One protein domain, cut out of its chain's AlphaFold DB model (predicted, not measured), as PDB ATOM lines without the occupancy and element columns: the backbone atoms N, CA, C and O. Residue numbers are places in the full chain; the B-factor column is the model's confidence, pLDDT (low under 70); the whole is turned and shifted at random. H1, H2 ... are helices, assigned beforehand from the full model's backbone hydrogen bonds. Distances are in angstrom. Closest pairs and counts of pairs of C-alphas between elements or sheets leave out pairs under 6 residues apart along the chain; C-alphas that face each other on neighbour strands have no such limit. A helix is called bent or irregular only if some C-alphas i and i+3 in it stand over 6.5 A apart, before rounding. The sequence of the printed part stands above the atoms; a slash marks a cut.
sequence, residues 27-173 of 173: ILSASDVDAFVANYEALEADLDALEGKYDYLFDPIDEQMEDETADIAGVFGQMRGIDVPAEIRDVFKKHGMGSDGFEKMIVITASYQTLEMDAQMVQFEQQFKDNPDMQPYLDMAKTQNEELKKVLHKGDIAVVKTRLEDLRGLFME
ATOM      1  N   ILE A  27      11.597 103.081 192.410       95.88
ATOM      2  CA  ILE A  27      12.511 103.654 193.416       95.88
ATOM      3  C   ILE A  27      13.100 102.628 194.385       95.88
ATOM      4  O   ILE A  27      14.124 102.915 194.999       95.88
ATOM      5  N   LEU A  28      12.511 101.433 194.495       98.06
ATOM      6  CA  LEU A  28      12.967 100.408 195.427       98.06
ATOM      7  C   LEU A  28      13.943  99.422 194.775       98.06
ATOM      8  O   LEU A  28      13.788  98.932 193.641       98.06
ATOM      9  N   SER A  29      14.952  99.075 195.555       97.81
ATOM     10  CA  SER A  29      15.790  97.893 195.414       97.81
ATOM     11  C   SER A  29      15.522  96.922 196.570       97.81
ATOM     12  O   SER A  29      14.917  97.293 197.572       97.81
ATOM     13  N   ALA A  30      15.976  95.671 196.445       97.94
ATOM     14  CA  ALA A  30      15.827  94.686 197.521       97.94
ATOM     15  C   ALA A  30      16.488  95.155 198.828       97.94
ATOM     16  O   ALA A  30      15.877  95.064 199.885       97.94
ATOM     17  N   SER A  31      17.676  95.765 198.735       97.75
ATOM     18  CA  SER A  31      18.395  96.275 199.903       97.75
ATOM     19  C   SER A  31      17.664  97.399 200.632       97.75
ATOM     20  O   SER A  31      17.878  97.553 201.827       97.75
ATOM     21  N   ASP A  32      16.810  98.173 199.950       98.25
ATOM     22  CA  ASP A  32      16.011  99.207 200.618       98.25
ATOM     23  C   ASP A  32      14.961  98.567 201.535       98.25
ATOM     24  O   ASP A  32      14.808  98.972 202.681       98.25
ATOM     25  N   VAL A  33      14.274  97.522 201.059       98.19
ATOM     26  CA  VAL A  33      13.283  96.795 201.870       98.19
ATOM     27  C   VAL A  33      13.973  96.003 202.979       98.19
ATOM     28  O   VAL A  33      13.471  95.949 204.099       98.19
ATOM     29  N   ASP A  34      15.154  95.445 202.704       98.31
ATOM     30  CA  ASP A  34      15.957  94.772 203.723       98.31
ATOM     31  C   ASP A  34      16.395  95.728 204.835       98.31
ATOM     32  O   ASP A  34      16.270  95.384 206.011       98.31
ATOM     33  N   ALA A  35      16.862  96.927 204.475       98.31
ATOM     34  CA  ALA A  35      17.238  97.961 205.431       98.31
ATOM     35  C   ALA A  35      16.032  98.446 206.244       98.31
ATOM     36  O   ALA A  35      16.153  98.575 207.461       98.31
ATOM     37  N   PHE A  36      14.884  98.658 205.594       98.12
ATOM     38  CA  PHE A  36      13.647  99.043 206.269       98.12
ATOM     39  C   PHE A  36      13.243  98.012 207.323       98.12
ATOM     40  O   PHE A  36      13.103  98.358 208.488       98.12
ATOM     41  N   VAL A  37      13.139  96.734 206.941       97.81
ATOM     42  CA  VAL A  37      12.732  95.669 207.868       97.81
ATOM     43  C   VAL A  37      13.733  95.502 209.011       97.81
ATOM     44  O   VAL A  37      13.336  95.355 210.160       97.81
ATOM     45  N   ALA A  38      15.034  95.524 208.714       98.00
ATOM     46  CA  ALA A  38      16.065  95.295 209.725       98.00
ATOM     47  C   ALA A  38      16.177  96.426 210.759       98.00
ATOM     48  O   ALA A  38      16.703  96.191 211.844       98.00
ATOM     49  N   ASN A  39      15.731  97.638 210.417       97.75
ATOM     50  CA  ASN A  39      15.880  98.819 211.264       97.75
ATOM     51  C   ASN A  39      14.540  99.457 211.649       97.75
ATOM     52  O   ASN A  39      14.567 100.554 212.191       97.75
ATOM     53  N   TYR A  40      13.400  98.811 211.380       96.12
ATOM     54  CA  TYR A  40      12.070  99.408 211.542       96.12
ATOM     55  C   TYR A  40      11.858 100.016 212.936       96.12
ATOM     56  O   TYR A  40      11.649 101.217 213.035       96.12
ATOM     57  N   GLU A  41      12.038  99.231 214.002       95.56
ATOM     58  CA  GLU A  41      11.854  99.701 215.386       95.56
ATOM     59  C   GLU A  41      12.784 100.876 215.742       95.56
ATOM     60  O   GLU A  41      12.400 101.830 216.413       95.56
ATOM     61  N   ALA A  42      14.040 100.824 215.289       97.38
ATOM     62  CA  ALA A  42      15.014 101.876 215.574       97.38
ATOM     63  C   ALA A  42      14.750 103.148 214.752       97.38
ATOM     64  O   ALA A  42      15.047 104.253 215.209       97.38
ATOM     65  N   LEU A  43      14.227 102.987 213.535       96.62
ATOM     66  CA  LEU A  43      13.777 104.069 212.671       96.62
ATOM     67  C   LEU A  43      12.553 104.758 213.272       96.62
ATOM     68  O   LEU A  43      12.562 105.980 213.371       96.62
ATOM     69  N   GLU A  44      11.554 103.989 213.701       94.88
ATOM     70  CA  GLU A  44      10.352 104.482 214.378       94.88
ATOM     71  C   GLU A  44      10.723 105.277 215.634       94.88
ATOM     72  O   GLU A  44      10.416 106.461 215.710       94.88
ATOM     73  N   ALA A  45      11.539 104.715 216.530       96.56
ATOM     74  CA  ALA A  45      11.965 105.413 217.745       96.56
ATOM     75  C   ALA A  45      12.729 106.731 217.478       96.56
ATOM     76  O   ALA A  45      12.620 107.690 218.247       96.56
ATOM     77  N   ASP A  46      13.531 106.798 216.409       97.12
ATOM     78  CA  ASP A  46      14.207 108.040 216.017       97.12
ATOM     79  C   ASP A  46      13.239 109.063 215.390       97.12
ATOM     80  O   ASP A  46      13.465 110.268 215.528       97.12
ATOM     81  N   LEU A  47      12.197 108.609 214.686       94.44
ATOM     82  CA  LEU A  47      11.150 109.470 214.133       94.44
ATOM     83  C   LEU A  47      10.219 109.993 215.235       94.44
ATOM     84  O   LEU A  47       9.908 111.182 215.225       94.44
ATOM     85  N   ASP A  48       9.876 109.171 216.228       94.25
ATOM     86  CA  ASP A  48       9.083 109.557 217.406       94.25
ATOM     87  C   ASP A  48       9.767 110.660 218.218       94.25
ATOM     88  O   ASP A  48       9.130 111.570 218.743       94.25
ATOM     89  N   ALA A  49      11.102 110.662 218.272       94.94
ATOM     90  CA  ALA A  49      11.851 111.749 218.901       94.94
ATOM     91  C   ALA A  49      11.668 113.113 218.193       94.94
ATOM     92  O   ALA A  49      12.073 114.147 218.737       94.94
ATOM     93  N   LEU A  50      11.094 113.120 216.985       93.50
ATOM     94  CA  LEU A  50      10.752 114.305 216.196       93.50
ATOM     95  C   LEU A  50       9.239 114.603 216.177       93.50
ATOM     96  O   LEU A  50       8.846 115.572 215.520       93.50
ATOM     97  N   GLU A  51       8.413 113.821 216.879       88.81
ATOM     98  CA  GLU A  51       6.957 114.007 216.978       88.81
ATOM     99  C   GLU A  51       6.601 115.441 217.421       88.81
ATOM    100  O   GLU A  51       7.303 116.064 218.230       88.81
ATOM    101  N   GLY A  52       5.544 116.025 216.852       88.50
ATOM    102  CA  GLY A  52       5.099 117.387 217.164       88.50
ATOM    103  C   GLY A  52       5.870 118.485 216.431       88.50
ATOM    104  O   GLY A  52       5.395 119.617 216.301       88.50
ATOM    105  N   LYS A  53       7.089 118.203 215.956       93.44
ATOM    106  CA  LYS A  53       7.961 119.218 215.340       93.44
ATOM    107  C   LYS A  53       7.604 119.495 213.883       93.44
ATOM    108  O   LYS A  53       7.827 120.609 213.401       93.44
ATOM    109  N   TYR A  54       7.112 118.478 213.183       91.69
ATOM    110  CA  TYR A  54       6.901 118.502 211.737       91.69
ATOM    111  C   TYR A  54       5.483 118.098 211.314       91.69
ATOM    112  O   TYR A  54       5.247 117.976 210.116       91.69
ATOM    113  N   ASP A  55       4.553 117.969 212.261       88.38
ATOM    114  CA  ASP A  55       3.154 117.569 212.039       88.38
ATOM    115  C   ASP A  55       2.475 118.425 210.965       88.38
ATOM    116  O   ASP A  55       1.826 117.894 210.078       88.38
ATOM    117  N   TYR A  56       2.783 119.725 210.911       89.69
ATOM    118  CA  TYR A  56       2.279 120.645 209.880       89.69
ATOM    119  C   TYR A  56       2.558 120.217 208.423       89.69
ATOM    120  O   TYR A  56       1.939 120.747 207.500       89.69
ATOM    121  N   LEU A  57       3.534 119.329 208.187       88.06
ATOM    122  CA  LEU A  57       3.803 118.749 206.864       88.06
ATOM    123  C   LEU A  57       2.785 117.667 206.484       88.06
ATOM    124  O   LEU A  57       2.606 117.402 205.294       88.06
ATOM    125  N   PHE A  58       2.158 117.050 207.482       87.62
ATOM    126  CA  PHE A  58       1.267 115.901 207.378       87.62
ATOM    127  C   PHE A  58      -0.191 116.257 207.700       87.62
ATOM    128  O   PHE A  58      -1.067 115.675 207.072       87.62
ATOM    129  N   ASP A  59      -0.463 117.287 208.515       88.62
ATOM    130  CA  ASP A  59      -1.829 117.740 208.840       88.62
ATOM    131  C   ASP A  59      -2.742 117.874 207.598       88.62
ATOM    132  O   ASP A  59      -3.855 117.353 207.614       88.62
ATOM    133  N   PRO A  60      -2.313 118.486 206.467       85.81
ATOM    134  CA  PRO A  60      -3.186 118.621 205.295       85.81
ATOM    135  C   PRO A  60      -3.489 117.293 204.590       85.81
ATOM    136  O   PRO A  60      -4.417 117.216 203.783       85.81
ATOM    137  N   ILE A  61      -2.646 116.284 204.804       86.38
ATOM    138  CA  ILE A  61      -2.805 114.931 204.269       86.38
ATOM    139  C   ILE A  61      -3.744 114.153 205.177       86.38
ATOM    140  O   ILE A  61      -4.656 113.507 204.668       86.38
ATOM    141  N   ASP A  62      -3.579 114.278 206.488       84.75
ATOM    142  CA  ASP A  62      -4.451 113.645 207.475       84.75
ATOM    143  C   ASP A  62      -5.889 114.167 207.342       84.75
ATOM    144  O   ASP A  62      -6.817 113.371 207.209       84.75
ATOM    145  N   GLU A  63      -6.073 115.484 207.200       86.62
ATOM    146  CA  GLU A  63      -7.382 116.096 206.915       86.62
ATOM    147  C   GLU A  63      -8.018 115.563 205.617       86.62
ATOM    148  O   GLU A  63      -9.235 115.402 205.538       86.62
ATOM    149  N   GLN A  64      -7.213 115.283 204.583       85.44
ATOM    150  CA  GLN A  64      -7.712 114.677 203.343       85.44
ATOM    151  C   GLN A  64      -8.088 113.209 203.546       85.44
ATOM    152  O   GLN A  64      -9.077 112.764 202.980       85.44
ATOM    153  N   MET A  65      -7.319 112.457 204.329       81.44
ATOM    154  CA  MET A  65      -7.561 111.034 204.587       81.44
ATOM    155  C   MET A  65      -8.788 110.784 205.478       81.44
ATOM    156  O   MET A  65      -9.341 109.686 205.442       81.44
ATOM    157  N   GLU A  66      -9.237 111.784 206.241       83.31
ATOM    158  CA  GLU A  66     -10.504 111.744 206.987       83.31
ATOM    159  C   GLU A  66     -11.750 111.851 206.083       83.31
ATOM    160  O   GLU A  66     -12.850 111.476 206.502       83.31
ATOM    161  N   ASP A  67     -11.610 112.332 204.842       81.81
ATOM    162  CA  ASP A  67     -12.704 112.384 203.870       81.81
ATOM    163  C   ASP A  67     -12.933 110.996 203.243       81.81
ATOM    164  O   ASP A  67     -12.102 110.474 202.500       81.81
ATOM    165  N   GLU A  68     -14.110 110.407 203.475       70.75
ATOM    166  CA  GLU A  68     -14.507 109.111 202.896       70.75
ATOM    167  C   GLU A  68     -14.506 109.102 201.351       70.75
ATOM    168  O   GLU A  68     -14.549 108.037 200.727       70.75
ATOM    169  N   THR A  69     -14.465 110.277 200.716       78.12
ATOM    170  CA  THR A  69     -14.415 110.460 199.260       78.12
ATOM    171  C   THR A  69     -13.029 110.819 198.727       78.12
ATOM    172  O   THR A  69     -12.891 111.097 197.531       78.12
ATOM    173  N   ALA A  70     -12.001 110.794 199.580       78.94
ATOM    174  CA  ALA A  70     -10.642 111.164 199.217       78.94
ATOM    175  C   ALA A  70     -10.105 110.369 198.020       78.94
ATOM    176  O   ALA A  70     -10.222 109.142 197.927       78.94
ATOM    177  N   ASP A  71      -9.439 111.080 197.110       83.44
ATOM    178  CA  ASP A  71      -8.640 110.462 196.058       83.44
ATOM    179  C   ASP A  71      -7.349 109.902 196.667       83.44
ATOM    180  O   ASP A  71      -6.312 110.565 196.676       83.44
ATOM    181  N   ILE A  72      -7.410 108.670 197.178       82.75
ATOM    182  CA  ILE A  72      -6.280 107.989 197.830       82.75
ATOM    183  C   ILE A  72      -5.030 107.963 196.937       82.75
ATOM    184  O   ILE A  72      -3.910 108.131 197.422       82.75
ATOM    185  N   ALA A  73      -5.195 107.794 195.622       82.81
ATOM    186  CA  ALA A  73      -4.071 107.796 194.687       82.81
ATOM    187  C   ALA A  73      -3.457 109.201 194.544       82.81
ATOM    188  O   ALA A  73      -2.230 109.345 194.489       82.81
ATOM    189  N   GLY A  74      -4.300 110.235 194.524       84.56
ATOM    190  CA  GLY A  74      -3.895 111.637 194.570       84.56
ATOM    191  C   GLY A  74      -3.168 112.000 195.865       84.56
ATOM    192  O   GLY A  74      -2.080 112.579 195.804       84.56
ATOM    193  N   VAL A  75      -3.713 111.609 197.020       86.75
ATOM    194  CA  VAL A  75      -3.110 111.820 198.347       86.75
ATOM    195  C   VAL A  75      -1.749 111.129 198.437       86.75
ATOM    196  O   VAL A  75      -0.753 111.757 198.793       86.75
ATOM    197  N   PHE A  76      -1.653 109.875 197.995       87.00
ATOM    198  CA  PHE A  76      -0.381 109.157 197.906       87.00
ATOM    199  C   PHE A  76       0.650 109.892 197.030       87.00
ATOM    200  O   PHE A  76       1.831 109.993 197.378       87.00
ATOM    201  N   GLY A  77       0.212 110.439 195.893       85.19
ATOM    202  CA  GLY A  77       1.052 111.274 195.035       85.19
ATOM    203  C   GLY A  77       1.579 112.524 195.749       85.19
ATOM    204  O   GLY A  77       2.749 112.867 195.574       85.19
ATOM    205  N   GLN A  78       0.751 113.170 196.576       86.94
ATOM    206  CA  GLN A  78       1.154 114.315 197.401       86.94
ATOM    207  C   GLN A  78       2.176 113.905 198.467       86.94
ATOM    208  O   GLN A  78       3.218 114.552 198.570       86.94
ATOM    209  N   MET A  79       1.938 112.800 199.187       88.81
ATOM    210  CA  MET A  79       2.851 112.281 200.218       88.81
ATOM    211  C   MET A  79       4.262 112.050 199.671       88.81
ATOM    212  O   MET A  79       5.250 112.471 200.267       88.81
ATOM    213  N   ARG A  80       4.372 111.432 198.491       88.56
ATOM    214  CA  ARG A  80       5.668 111.205 197.826       88.56
ATOM    215  C   ARG A  80       6.392 112.493 197.435       88.56
ATOM    216  O   ARG A  80       7.604 112.468 197.243       88.56
ATOM    217  N   GLY A  81       5.655 113.587 197.265       85.00
ATOM    218  CA  GLY A  81       6.181 114.892 196.878       85.00
ATOM    219  C   GLY A  81       6.626 115.774 198.044       85.00
ATOM    220  O   GLY A  81       7.132 116.867 197.788       85.00
ATOM    221  N   ILE A  82       6.443 115.341 199.298       90.12
ATOM    222  CA  ILE A  82       6.842 116.124 200.471       90.12
ATOM    223  C   ILE A  82       8.366 116.260 200.503       90.12
ATOM    224  O   ILE A  82       9.101 115.275 200.611       90.12
ATOM    225  N   ASP A  83       8.852 117.501 200.466       89.81
ATOM    226  CA  ASP A  83      10.257 117.795 200.739       89.81
ATOM    227  C   ASP A  83      10.493 117.780 202.251       89.81
ATOM    228  O   ASP A  83      10.275 118.767 202.957       89.81
ATOM    229  N   VAL A  84      10.902 116.618 202.761       92.69
ATOM    230  CA  VAL A  84      11.153 116.441 204.189       92.69
ATOM    231  C   VAL A  84      12.409 117.208 204.654       92.69
ATOM    232  O   VAL A  84      13.449 117.211 203.974       92.69
ATOM    233  N   PRO A  85      12.374 117.824 205.853       94.88
ATOM    234  CA  PRO A  85      13.519 118.494 206.463       94.88
ATOM    235  C   PRO A  85      14.786 117.630 206.511       94.88
ATOM    236  O   PRO A  85      14.744 116.400 206.523       94.88
ATOM    237  N   ALA A  86      15.953 118.282 206.560       96.44
ATOM    238  CA  ALA A  86      17.246 117.590 206.611       96.44
ATOM    239  C   ALA A  86      17.345 116.598 207.782       96.44
ATOM    240  O   ALA A  86      17.861 115.506 207.595       96.44
ATOM    241  N   GLU A  87      16.783 116.948 208.940       96.12
ATOM    242  CA  GLU A  87      16.779 116.103 210.136       96.12
ATOM    243  C   GLU A  87      16.040 114.774 209.911       96.12
ATOM    244  O   GLU A  87      16.611 113.719 210.170       96.12
ATOM    245  N   ILE A  88      14.840 114.805 209.315       95.56
ATOM    246  CA  ILE A  88      14.100 113.588 208.933       95.56
ATOM    247  C   ILE A  88      14.905 112.777 207.909       95.56
ATOM    248  O   ILE A  88      15.072 111.566 208.050       95.56
ATOM    249  N   ARG A  89      15.474 113.430 206.883       96.88
ATOM    250  CA  ARG A  89      16.314 112.736 205.886       96.88
ATOM    251  C   ARG A  89      17.531 112.070 206.514       96.88
ATOM    252  O   ARG A  89      17.941 111.006 206.055       96.88
ATOM    253  N   ASP A  90      18.135 112.693 207.515       97.94
ATOM    254  CA  ASP A  90      19.318 112.164 208.184       97.94
ATOM    255  C   ASP A  90      18.973 110.965 209.079       97.94
ATOM    256  O   ASP A  90      19.759 110.016 209.113       97.94
ATOM    257  N   VAL A  91      17.776 110.934 209.679       97.94
ATOM    258  CA  VAL A  91      17.225 109.730 210.327       97.94
ATOM    259  C   VAL A  91      17.109 108.582 209.319       97.94
ATOM    260  O   VAL A  91      17.698 107.522 209.520       97.94
ATOM    261  N   PHE A  92      16.467 108.787 208.165       97.94
ATOM    262  CA  PHE A  92      16.372 107.732 207.144       97.94
ATOM    263  C   PHE A  92      17.743 107.262 206.628       97.94
ATOM    264  O   PHE A  92      17.972 106.061 206.448       97.94
ATOM    265  N   LYS A  93      18.697 108.177 206.417       97.88
ATOM    266  CA  LYS A  93      20.070 107.809 206.027       97.88
ATOM    267  C   LYS A  93      20.770 106.968 207.094       97.88
ATOM    268  O   LYS A  93      21.455 106.015 206.724       97.88
ATOM    269  N   LYS A  94      20.617 107.312 208.380       98.06
ATOM    270  CA  LYS A  94      21.189 106.568 209.519       98.06
ATOM    271  C   LYS A  94      20.771 105.094 209.483       98.06
ATOM    272  O   LYS A  94      21.603 104.236 209.760       98.06
ATOM    273  N   HIS A  95      19.541 104.819 209.048       98.00
ATOM    274  CA  HIS A  95      18.952 103.476 208.956       98.00
ATOM    275  C   HIS A  95      19.089 102.813 207.579       98.00
ATOM    276  O   HIS A  95      18.407 101.840 207.272       98.00
ATOM    277  N   GLY A  96      19.975 103.324 206.720       96.75
ATOM    278  CA  GLY A  96      20.293 102.694 205.434       96.75
ATOM    279  C   GLY A  96      19.271 102.930 204.318       96.75
ATOM    280  O   GLY A  96      19.449 102.401 203.226       96.75
ATOM    281  N   MET A  97      18.253 103.766 204.541       97.00
ATOM    282  CA  MET A  97      17.207 104.063 203.550       97.00
ATOM    283  C   MET A  97      17.623 105.134 202.525       97.00
ATOM    284  O   MET A  97      16.972 105.322 201.496       97.00
ATOM    285  N   GLY A  98      18.743 105.817 202.768       95.38
ATOM    286  CA  GLY A  98      19.270 106.858 201.885       95.38
ATOM    287  C   GLY A  98      18.540 108.199 202.015       95.38
ATOM    288  O   GLY A  98      17.711 108.404 202.897       95.38
ATOM    289  N   SER A  99      18.892 109.158 201.152       93.50
ATOM    290  CA  SER A  99      18.341 110.525 201.204       93.50
ATOM    291  C   SER A  99      16.880 110.629 200.766       93.50
ATOM    292  O   SER A  99      16.225 111.613 201.091       93.50
ATOM    293  N   ASP A 100      16.410 109.644 200.011       94.94
ATOM    294  CA  ASP A 100      15.040 109.451 199.535       94.94
ATOM    295  C   ASP A 100      14.264 108.445 200.408       94.94
ATOM    296  O   ASP A 100      13.205 107.961 200.018       94.94
ATOM    297  N   GLY A 101      14.781 108.124 201.601       96.44
ATOM    298  CA  GLY A 101      14.224 107.084 202.461       96.44
ATOM    299  C   GLY A 101      12.777 107.314 202.896       96.44
ATOM    300  O   GLY A 101      12.033 106.345 203.011       96.44
ATOM    301  N   PHE A 102      12.355 108.573 203.044       95.81
ATOM    302  CA  PHE A 102      10.955 108.907 203.308       95.81
ATOM    303  C   PHE A 102      10.040 108.453 202.159       95.81
ATOM    304  O   PHE A 102       9.092 107.707 202.384       95.81
ATOM    305  N   GLU A 103      10.367 108.806 200.908       95.81
ATOM    306  CA  GLU A 103       9.599 108.359 199.736       95.81
ATOM    307  C   GLU A 103       9.582 106.825 199.642       95.81
ATOM    308  O   GLU A 103       8.547 106.221 199.359       95.81
ATOM    309  N   LYS A 104      10.715 106.175 199.930       97.31
ATOM    310  CA  LYS A 104      10.807 104.710 199.941       97.31
ATOM    311  C   LYS A 104       9.908 104.077 200.996       97.31
ATOM    312  O   LYS A 104       9.247 103.096 200.674       97.31
ATOM    313  N   MET A 105       9.841 104.624 202.209       96.31
ATOM    314  CA  MET A 105       8.928 104.150 203.257       96.31
ATOM    315  C   MET A 105       7.466 104.237 202.803       96.31
ATOM    316  O   MET A 105       6.723 103.267 202.947       96.31
ATOM    317  N   ILE A 106       7.071 105.349 202.178       94.88
ATOM    318  CA  ILE A 106       5.729 105.520 201.604       94.88
ATOM    319  C   ILE A 106       5.448 104.471 200.516       94.88
ATOM    320  O   ILE A 106       4.392 103.841 200.504       94.88
ATOM    321  N   VAL A 107       6.402 104.209 199.618       96.75
ATOM    322  CA  VAL A 107       6.228 103.178 198.582       96.75
ATOM    323  C   VAL A 107       6.209 101.763 199.172       96.75
ATOM    324  O   VAL A 107       5.448 100.932 198.676       96.75
ATOM    325  N   ILE A 108       6.991 101.471 200.219       97.81
ATOM    326  CA  ILE A 108       6.982 100.171 200.914       97.81
ATOM    327  C   ILE A 108       5.621  99.927 201.568       97.81
ATOM    328  O   ILE A 108       5.009  98.893 201.305       97.81
ATOM    329  N   THR A 109       5.132 100.877 202.364       95.06
ATOM    330  CA  THR A 109       3.859 100.769 203.101       95.06
ATOM    331  C   THR A 109       2.660 100.668 202.161       95.06
ATOM    332  O   THR A 109       1.856  99.747 202.297       95.06
ATOM    333  N   ALA A 110       2.579 101.504 201.123       94.31
ATOM    334  CA  ALA A 110       1.504 101.416 200.133       94.31
ATOM    335  C   ALA A 110       1.568 100.122 199.301       94.31
ATOM    336  O   ALA A 110       0.537  99.512 199.008       94.31
ATOM    337  N   SER A 111       2.775  99.662 198.943       97.00
ATOM    338  CA  SER A 111       2.955  98.375 198.255       97.00
ATOM    339  C   SER A 111       2.565  97.190 199.141       97.00
ATOM    340  O   SER A 111       2.017  96.209 198.646       97.00
ATOM    341  N   TYR A 112       2.839  97.265 200.443       97.06
ATOM    342  CA  TYR A 112       2.388  96.278 201.419       97.06
ATOM    343  C   TYR A 112       0.858  96.263 201.503       97.06
ATOM    344  O   TYR A 112       0.244  95.219 201.293       97.06
ATOM    345  N   GLN A 113       0.238  97.430 201.698       93.31
ATOM    346  CA  GLN A 113      -1.212  97.560 201.829       93.31
ATOM    347  C   GLN A 113      -1.950  97.014 200.601       93.31
ATOM    348  O   GLN A 113      -2.920  96.275 200.751       93.31
ATOM    349  N   THR A 114      -1.473  97.301 199.384       95.19
ATOM    350  CA  THR A 114      -2.120  96.783 198.167       95.19
ATOM    351  C   THR A 114      -2.034  95.258 198.039       95.19
ATOM    352  O   THR A 114      -2.982  94.621 197.566       95.19
ATOM    353  N   LEU A 115      -0.927  94.656 198.497       96.69
ATOM    354  CA  LEU A 115      -0.736  93.202 198.519       96.69
ATOM    355  C   LEU A 115      -1.624  92.530 199.572       96.69
ATOM    356  O   LEU A 115      -2.218  91.488 199.286       96.69
ATOM    357  N   GLU A 116      -1.742  93.123 200.760       95.06
ATOM    358  CA  GLU A 116      -2.645  92.632 201.806       95.06
ATOM    359  C   GLU A 116      -4.104  92.752 201.387       95.06
ATOM    360  O   GLU A 116      -4.875  91.807 201.547       95.06
ATOM    361  N   MET A 117      -4.475  93.873 200.774       93.38
ATOM    362  CA  MET A 117      -5.824  94.090 200.276       93.38
ATOM    363  C   MET A 117      -6.187  93.074 199.188       93.38
ATOM    364  O   MET A 117      -7.275  92.512 199.230       93.38
ATOM    365  N   ASP A 118      -5.270  92.742 198.271       94.31
ATOM    366  CA  ASP A 118      -5.482  91.652 197.308       94.31
ATOM    367  C   ASP A 118      -5.746  90.308 198.003       94.31
ATOM    368  O   ASP A 118      -6.645  89.564 197.602       94.31
ATOM    369  N   ALA A 119      -4.984  89.988 199.051       92.62
ATOM    370  CA  ALA A 119      -5.142  88.739 199.790       92.62
ATOM    371  C   ALA A 119      -6.465  88.690 200.575       92.62
ATOM    372  O   ALA A 119      -7.158  87.669 200.551       92.62
ATOM    373  N   GLN A 120      -6.835  89.786 201.236       91.62
ATOM    374  CA  GLN A 120      -8.077  89.911 201.999       91.62
ATOM    375  C   GLN A 120      -9.306  89.913 201.089       91.62
ATOM    376  O   GLN A 120     -10.293  89.248 201.399       91.62
ATOM    377  N   MET A 121      -9.241  90.570 199.928       92.50
ATOM    378  CA  MET A 121     -10.345  90.603 198.965       92.50
ATOM    379  C   MET A 121     -10.733  89.207 198.483       92.50
ATOM    380  O   MET A 121     -11.920  88.907 198.405       92.50
ATOM    381  N   VAL A 122      -9.764  88.315 198.252       92.75
ATOM    382  CA  VAL A 122     -10.054  86.908 197.914       92.75
ATOM    383  C   VAL A 122     -10.837  86.212 199.035       92.75
ATOM    384  O   VAL A 122     -11.752  85.431 198.767       92.75
ATOM    385  N   GLN A 123     -10.505  86.493 200.298       92.62
ATOM    386  CA  GLN A 123     -11.214  85.924 201.447       92.62
ATOM    387  C   GLN A 123     -12.625  86.508 201.581       92.62
ATOM    388  O   GLN A 123     -13.576  85.754 201.792       92.62
ATOM    389  N   PHE A 124     -12.779  87.821 201.404       91.88
ATOM    390  CA  PHE A 124     -14.073  88.493 201.490       91.88
ATOM    391  C   PHE A 124     -15.018  88.110 200.350       91.88
ATOM    392  O   PHE A 124     -16.181  87.813 200.617       91.88
ATOM    393  N   GLU A 125     -14.533  88.027 199.108       92.44
ATOM    394  CA  GLU A 125     -15.318  87.530 197.970       92.44
ATOM    395  C   GLU A 125     -15.847  86.112 198.254       92.44
ATOM    396  O   GLU A 125     -17.016  85.818 198.003       92.44
ATOM    397  N   GLN A 126     -15.029  85.242 198.856       93.56
ATOM    398  CA  GLN A 126     -15.452  83.891 199.232       93.56
ATOM    399  C   GLN A 126     -16.446  83.882 200.406       93.56
ATOM    400  O   GLN A 126     -17.401  83.098 200.395       93.56
ATOM    401  N   GLN A 127     -16.222  84.717 201.422       94.38
ATOM    402  CA  GLN A 127     -17.060  84.812 202.620       94.38
ATOM    403  C   GLN A 127     -18.452  85.375 202.305       94.38
ATOM    404  O   GLN A 127     -19.443  84.908 202.867       94.38
ATOM    405  N   PHE A 128     -18.530  86.354 201.404       93.38
ATOM    406  CA  PHE A 128     -19.755  87.088 201.086       93.38
ATOM    407  C   PHE A 128     -20.357  86.728 199.726       93.38
ATOM    408  O   PHE A 128     -21.270  87.412 199.274       93.38
ATOM    409  N   LYS A 129     -19.918  85.630 199.098       91.81
ATOM    410  CA  LYS A 129     -20.375  85.191 197.765       91.81
ATOM    411  C   LYS A 129     -21.901  85.116 197.584       91.81
ATOM    412  O   LYS A 129     -22.392  85.288 196.476       91.81
ATOM    413  N   ASP A 130     -22.637  84.842 198.664       94.56
ATOM    414  CA  ASP A 130     -24.098  84.688 198.663       94.56
ATOM    415  C   ASP A 130     -24.820  85.932 199.232       94.56
ATOM    416  O   ASP A 130     -26.037  85.909 199.417       94.56
ATOM    417  N   ASN A 131     -24.087  87.014 199.530       93.12
ATOM    418  CA  ASN A 131     -24.622  88.264 200.067       93.12
ATOM    419  C   ASN A 131     -24.519  89.404 199.027       93.12
ATOM    420  O   ASN A 131     -23.488  90.078 198.955       93.12
ATOM    421  N   PRO A 132     -25.583  89.660 198.241       92.50
ATOM    422  CA  PRO A 132     -25.559  90.682 197.196       92.50
ATOM    423  C   PRO A 132     -25.397  92.110 197.737       92.50
ATOM    424  O   PRO A 132     -24.890  92.966 197.015       92.50
ATOM    425  N   ASP A 133     -25.759  92.368 198.998       95.25
ATOM    426  CA  ASP A 133     -25.632  93.696 199.613       95.25
ATOM    427  C   ASP A 133     -24.165  94.083 199.850       95.25
ATOM    428  O   ASP A 133     -23.837  95.266 199.930       95.25
ATOM    429  N   MET A 134     -23.264  93.096 199.922       93.50
ATOM    430  CA  MET A 134     -21.827  93.330 200.087       93.50
ATOM    431  C   MET A 134     -21.105  93.599 198.767       93.50
ATOM    432  O   MET A 134     -20.015  94.170 198.783       93.50
ATOM    433  N   GLN A 135     -21.697  93.233 197.626       91.94
ATOM    434  CA  GLN A 135     -21.035  93.334 196.325       91.94
ATOM    435  C   GLN A 135     -20.544  94.757 195.995       91.94
ATOM    436  O   GLN A 135     -19.384  94.887 195.604       91.94
ATOM    437  N   PRO A 136     -21.329  95.837 196.211       92.19
ATOM    438  CA  PRO A 136     -20.864  97.194 195.919       92.19
ATOM    439  C   PRO A 136     -19.642  97.610 196.748       92.19
ATOM    440  O   PRO A 136     -18.769  98.312 196.245       92.19
ATOM    441  N   TYR A 137     -19.553  97.158 198.002       90.06
ATOM    442  CA  TYR A 137     -18.416  97.455 198.875       90.06
ATOM    443  C   TYR A 137     -17.155  96.715 198.423       90.06
ATOM    444  O   TYR A 137     -16.073  97.300 198.411       90.06
ATOM    445  N   LEU A 138     -17.296  95.456 197.996       91.94
ATOM    446  CA  LEU A 138     -16.194  94.676 197.426       91.94
ATOM    447  C   LEU A 138     -15.686  95.295 196.116       91.94
ATOM    448  O   LEU A 138     -14.476  95.416 195.918       91.94
ATOM    449  N   ASP A 139     -16.598  95.738 195.250       91.81
ATOM    450  CA  ASP A 139     -16.256  96.404 193.990       91.81
ATOM    451  C   ASP A 139     -15.558  97.749 194.238       91.81
ATOM    452  O   ASP A 139     -14.573  98.073 193.566       91.81
ATOM    453  N   MET A 140     -16.022  98.518 195.228       89.44
ATOM    454  CA  MET A 140     -15.404  99.782 195.629       89.44
ATOM    455  C   MET A 140     -13.989  99.563 196.169       89.44
ATOM    456  O   MET A 140     -13.054 100.199 195.685       89.44
ATOM    457  N   ALA A 141     -13.815  98.623 197.100       89.00
ATOM    458  CA  ALA A 141     -12.513  98.260 197.649       89.00
ATOM    459  C   ALA A 141     -11.543  97.834 196.534       89.00
ATOM    460  O   ALA A 141     -10.445  98.375 196.400       89.00
ATOM    461  N   LYS A 142     -11.967  96.925 195.652       91.62
ATOM    462  CA  LYS A 142     -11.161  96.501 194.501       91.62
ATOM    463  C   LYS A 142     -10.766  97.673 193.604       91.62
ATOM    464  O   LYS A 142      -9.615  97.759 193.186       91.62
ATOM    465  N   THR A 143     -11.707  98.574 193.329       90.69
ATOM    466  CA  THR A 143     -11.454  99.775 192.524       90.69
ATOM    467  C   THR A 143     -10.392 100.658 193.171       90.69
ATOM    468  O   THR A 143      -9.416 101.004 192.510       90.69
ATOM    469  N   GLN A 144     -10.523 100.954 194.465       87.25
ATOM    470  CA  GLN A 144      -9.542 101.745 195.213       87.25
ATOM    471  C   GLN A 144      -8.152 101.095 195.196       87.25
ATOM    472  O   GLN A 144      -7.159 101.779 194.942       87.25
ATOM    473  N   ASN A 145      -8.078  99.771 195.379       92.00
ATOM    474  CA  ASN A 145      -6.804  99.058 195.325       92.00
ATOM    475  C   ASN A 145      -6.142  99.170 193.943       92.00
ATOM    476  O   ASN A 145      -4.936  99.390 193.832       92.00
ATOM    477  N   GLU A 146      -6.924  99.036 192.870       92.44
ATOM    478  CA  GLU A 146      -6.412  99.167 191.507       92.44
ATOM    479  C   GLU A 146      -5.971 100.600 191.176       92.44
ATOM    480  O   GLU A 146      -4.966 100.767 190.482       92.44
ATOM    481  N   GLU A 147      -6.642 101.637 191.687       89.88
ATOM    482  CA  GLU A 147      -6.164 103.021 191.550       89.88
ATOM    483  C   GLU A 147      -4.831 103.239 192.282       89.88
ATOM    484  O   GLU A 147      -3.896 103.797 191.700       89.88
ATOM    485  N   LEU A 148      -4.676 102.710 193.501       89.81
ATOM    486  CA  LEU A 148      -3.406 102.778 194.231       89.81
ATOM    487  C   LEU A 148      -2.275 102.051 193.477       89.81
ATOM    488  O   LEU A 148      -1.162 102.567 193.346       89.81
ATOM    489  N   LYS A 149      -2.549 100.884 192.882       92.75
ATOM    490  CA  LYS A 149      -1.557 100.168 192.058       92.75
ATOM    491  C   LYS A 149      -1.111 100.956 190.829       92.75
ATOM    492  O   LYS A 149       0.014 100.748 190.373       92.75
ATOM    493  N   LYS A 150      -1.941 101.843 190.270       90.69
ATOM    494  CA  LYS A 150      -1.554 102.664 189.104       90.69
ATOM    495  C   LYS A 150      -0.496 103.709 189.444       90.69
ATOM    496  O   LYS A 150       0.288 104.065 188.564       90.69
ATOM    497  N   VAL A 151      -0.453 104.178 190.690       90.19
ATOM    498  CA  VAL A 151       0.543 105.153 191.169       90.19
ATOM    499  C   VAL A 151       1.792 104.492 191.770       90.19
ATOM    500  O   VAL A 151       2.774 105.172 192.080       90.19
ATOM    501  N   LEU A 152       1.808 103.158 191.850       93.44
ATOM    502  CA  LEU A 152       2.944 102.341 192.269       93.44
ATOM    503  C   LEU A 152       3.644 101.692 191.068       93.44
ATOM    504  O   LEU A 152       3.022 101.171 190.142       93.44
ATOM    505  N   HIS A 153       4.978 101.668 191.075       96.06
ATOM    506  CA  HIS A 153       5.708 100.947 190.038       96.06
ATOM    507  C   HIS A 153       5.645  99.435 190.302       96.06
ATOM    508  O   HIS A 153       5.987  98.962 191.384       96.06
ATOM    509  N   LYS A 154       5.299  98.636 189.284       96.25
ATOM    510  CA  LYS A 154       5.170  97.165 189.410       96.25
ATOM    511  C   LYS A 154       6.425  96.484 189.959       96.25
ATOM    512  O   LYS A 154       6.336  95.485 190.662       96.25
ATOM    513  N   GLY A 155       7.598  97.013 189.616       97.75
ATOM    514  CA  GLY A 155       8.875  96.520 190.126       97.75
ATOM    515  C   GLY A 155       9.104  96.810 191.611       97.75
ATOM    516  O   GLY A 155       9.832  96.050 192.232       97.75
ATOM    517  N   ASP A 156       8.493  97.856 192.169       98.19
ATOM    518  CA  ASP A 156       8.571  98.158 193.605       98.19
ATOM    519  C   ASP A 156       7.647  97.214 194.381       98.19
ATOM    520  O   ASP A 156       8.102  96.535 195.298       98.19
ATOM    521  N   ILE A 157       6.407  97.036 193.900       98.12
ATOM    522  CA  ILE A 157       5.463  96.033 194.427       98.12
ATOM    523  C   ILE A 157       6.104  94.637 194.433       98.12
ATOM    524  O   ILE A 157       6.010  93.902 195.412       98.12
ATOM    525  N   ALA A 158       6.782  94.262 193.344       98.31
ATOM    526  CA  ALA A 158       7.426  92.956 193.230       98.31
ATOM    527  C   ALA A 158       8.548  92.749 194.257       98.31
ATOM    528  O   ALA A 158       8.700  91.636 194.751       98.31
ATOM    529  N   VAL A 159       9.316  93.796 194.573       98.12
ATOM    530  CA  VAL A 159      10.368  93.737 195.596       98.12
ATOM    531  C   VAL A 159       9.751  93.655 196.993       98.12
ATOM    532  O   VAL A 159      10.149  92.808 197.782       98.12
ATOM    533  N   VAL A 160       8.734  94.462 197.294       98.38
ATOM    534  CA  VAL A 160       8.040  94.413 198.594       98.38
ATOM    535  C   VAL A 160       7.414  93.039 198.833       98.38
ATOM    536  O   VAL A 160       7.555  92.464 199.910       98.38
ATOM    537  N   LYS A 161       6.828  92.440 197.790       98.25
ATOM    538  CA  LYS A 161       6.256  91.091 197.849       98.25
ATOM    539  C   LYS A 161       7.251  90.024 198.318       98.25
ATOM    540  O   LYS A 161       6.822  89.048 198.928       98.25
ATOM    541  N   THR A 162       8.556  90.170 198.068       98.06
ATOM    542  CA  THR A 162       9.543  89.169 198.521       98.06
ATOM    543  C   THR A 162       9.789  89.191 200.026       98.06
ATOM    544  O   THR A 162      10.358  88.237 200.544       98.06
ATOM    545  N   ARG A 163       9.371  90.255 200.722       97.88
ATOM    546  CA  ARG A 163       9.502  90.435 202.177       97.88
ATOM    547  C   ARG A 163       8.138  90.574 202.870       97.88
ATOM    548  O   ARG A 163       8.066  91.082 203.980       97.88
ATOM    549  N   LEU A 164       7.055  90.137 202.217       96.50
ATOM    550  CA  LEU A 164       5.686  90.377 202.685       96.50
ATOM    551  C   LEU A 164       5.422  89.813 204.089       96.50
ATOM    552  O   LEU A 164       4.812  90.498 204.898       96.50
ATOM    553  N   GLU A 165       5.905  88.605 204.393       96.44
ATOM    554  CA  GLU A 165       5.725  88.006 205.727       96.44
ATOM    555  C   GLU A 165       6.479  88.766 206.822       96.44
ATOM    556  O   GLU A 165       5.969  88.910 207.929       96.44
ATOM    557  N   ASP A 166       7.668  89.288 206.516       96.88
ATOM    558  CA  ASP A 166       8.422  90.073 207.493       96.88
ATOM    559  C   ASP A 166       7.725  91.413 207.759       96.88
ATOM    560  O   ASP A 166       7.574  91.813 208.905       96.88
ATOM    561  N   LEU A 167       7.230  92.077 206.707       96.50
ATOM    562  CA  LEU A 167       6.455  93.318 206.828       96.50
ATOM    563  C   LEU A 167       5.127  93.103 207.566       96.50
ATOM    564  O   LEU A 167       4.735  93.941 208.370       96.50
ATOM    565  N   ARG A 168       4.461  91.965 207.343       94.94
ATOM    566  CA  ARG A 168       3.294  91.541 208.129       94.94
ATOM    567  C   ARG A 168       3.611  91.449 209.616       94.94
ATOM    568  O   ARG A 168       2.794  91.873 210.422       94.94
ATOM    569  N   GLY A 169       4.774  90.894 209.963       93.44
ATOM    570  CA  GLY A 169       5.241  90.817 211.345       93.44
ATOM    571  C   GLY A 169       5.440  92.191 211.984       93.44
ATOM    572  O   GLY A 169       5.127  92.343 213.152       93.44
ATOM    573  N   LEU A 170       5.890  93.186 211.214       91.94
ATOM    574  CA  LEU A 170       6.107  94.550 211.710       91.94
ATOM    575  C   LEU A 170       4.814  95.358 211.879       91.94
ATOM    576  O   LEU A 170       4.713  96.158 212.796       91.94
ATOM    577  N   PHE A 171       3.835  95.186 210.986       86.94
ATOM    578  CA  PHE A 171       2.632  96.032 210.949       86.94
ATOM    579  C   PHE A 171       1.402  95.445 211.664       86.94
ATOM    580  O   PHE A 171       0.339  96.063 211.635       86.94
ATOM    581  N   MET A 172       1.495  94.240 212.237       75.12
ATOM    582  CA  MET A 172       0.395  93.593 212.976       75.12
ATOM    583  C   MET A 172       0.601  93.554 214.500       75.12
ATOM    584  O   MET A 172      -0.233  92.964 215.192       75.12
ATOM    585  N   GLU A 173       1.689  94.135 215.009       51.81
ATOM    586  CA  GLU A 173       1.893  94.370 216.450       51.81
ATOM    587  C   GLU A 173       1.108  95.596 216.940       51.81
ATOM    588  O   GLU A 173       0.589  95.520 218.081       51.81
TER     589      GLU A 173
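This is residues 27 to 173 of the 173 residues of an uncharacterized protein of Treponema sp (UniProt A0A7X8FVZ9). A long helical hairpin, H5 and H6, makes the longest axis, and shorter helices gather about the end where H5 begins: the hairpin of H2 and H3, the group of H7, H8 and arm H1a, and the pair of H4 and arm H1b. The printed part has 147 residues, with eight named helices, H1 to H8 in chain order, and no named strand: all helix. It is compact, with a radius of gyration of the C-alphas of 16.6 A, and spans 52 by 32 by 27 A.

Find C-alpha 101 at (14.224, 107.084, 202.461); from there H5, residues 101 to 127, runs 38.4 A to C-alpha 127 at (-17.060, 84.812, 202.620). H6, residues 132 to 151, is 30.4 A long and only just irregular, C-alphas 133 and 136 being 7.0 A apart. H1, residues 30 to 48, was assigned as one helix by its hydrogen bonds but is bent, with C-alphas 38 and 41 8.3 A apart; its arms are H1a, residues 30 to 38, and H1b, 41 to 48. Look also for H2, 59 to 65, H3, 72 to 80, H4, 86 to 94, H7, 154 to 161, and H8, 164 to 171.

H5, the hub, forms a hairpin with H6 at a shallow tilt of 25 degrees; their closest C-alphas, Thr 114 and Asn 145, are 5.9 A apart. The closest C-alphas where H5 touches H7, with residues 107 to 115 alone, are Ser 111 and Ile 157, 5.1 A. H3 touches H6, closest at C-alphas Ala 73 and Leu 148, 5.1 A, and forms a hairpin with H2. H4 touches H1b, opposite ways at 8 degrees, closest at C-alphas Asp 46 and Val 91, 6.7 A. H1a only just touches H8, with 3 pairs of C-alphas within 8 A, closest Val 37 and Leu 167, 6.8 A. O i to N i+4 pairs are within hydrogen-bond range throughout H1a, H1b, H2, H3, H4, H7 and H8, and in 22 of 23 for H5 and 13 of 16 for H6.

The farthest C-alphas, Ala 86 and Asp 130, are 53.4 A apart. The printed part has no cut and no long link; pLDDT is under 70 at residue 173, the chain's last.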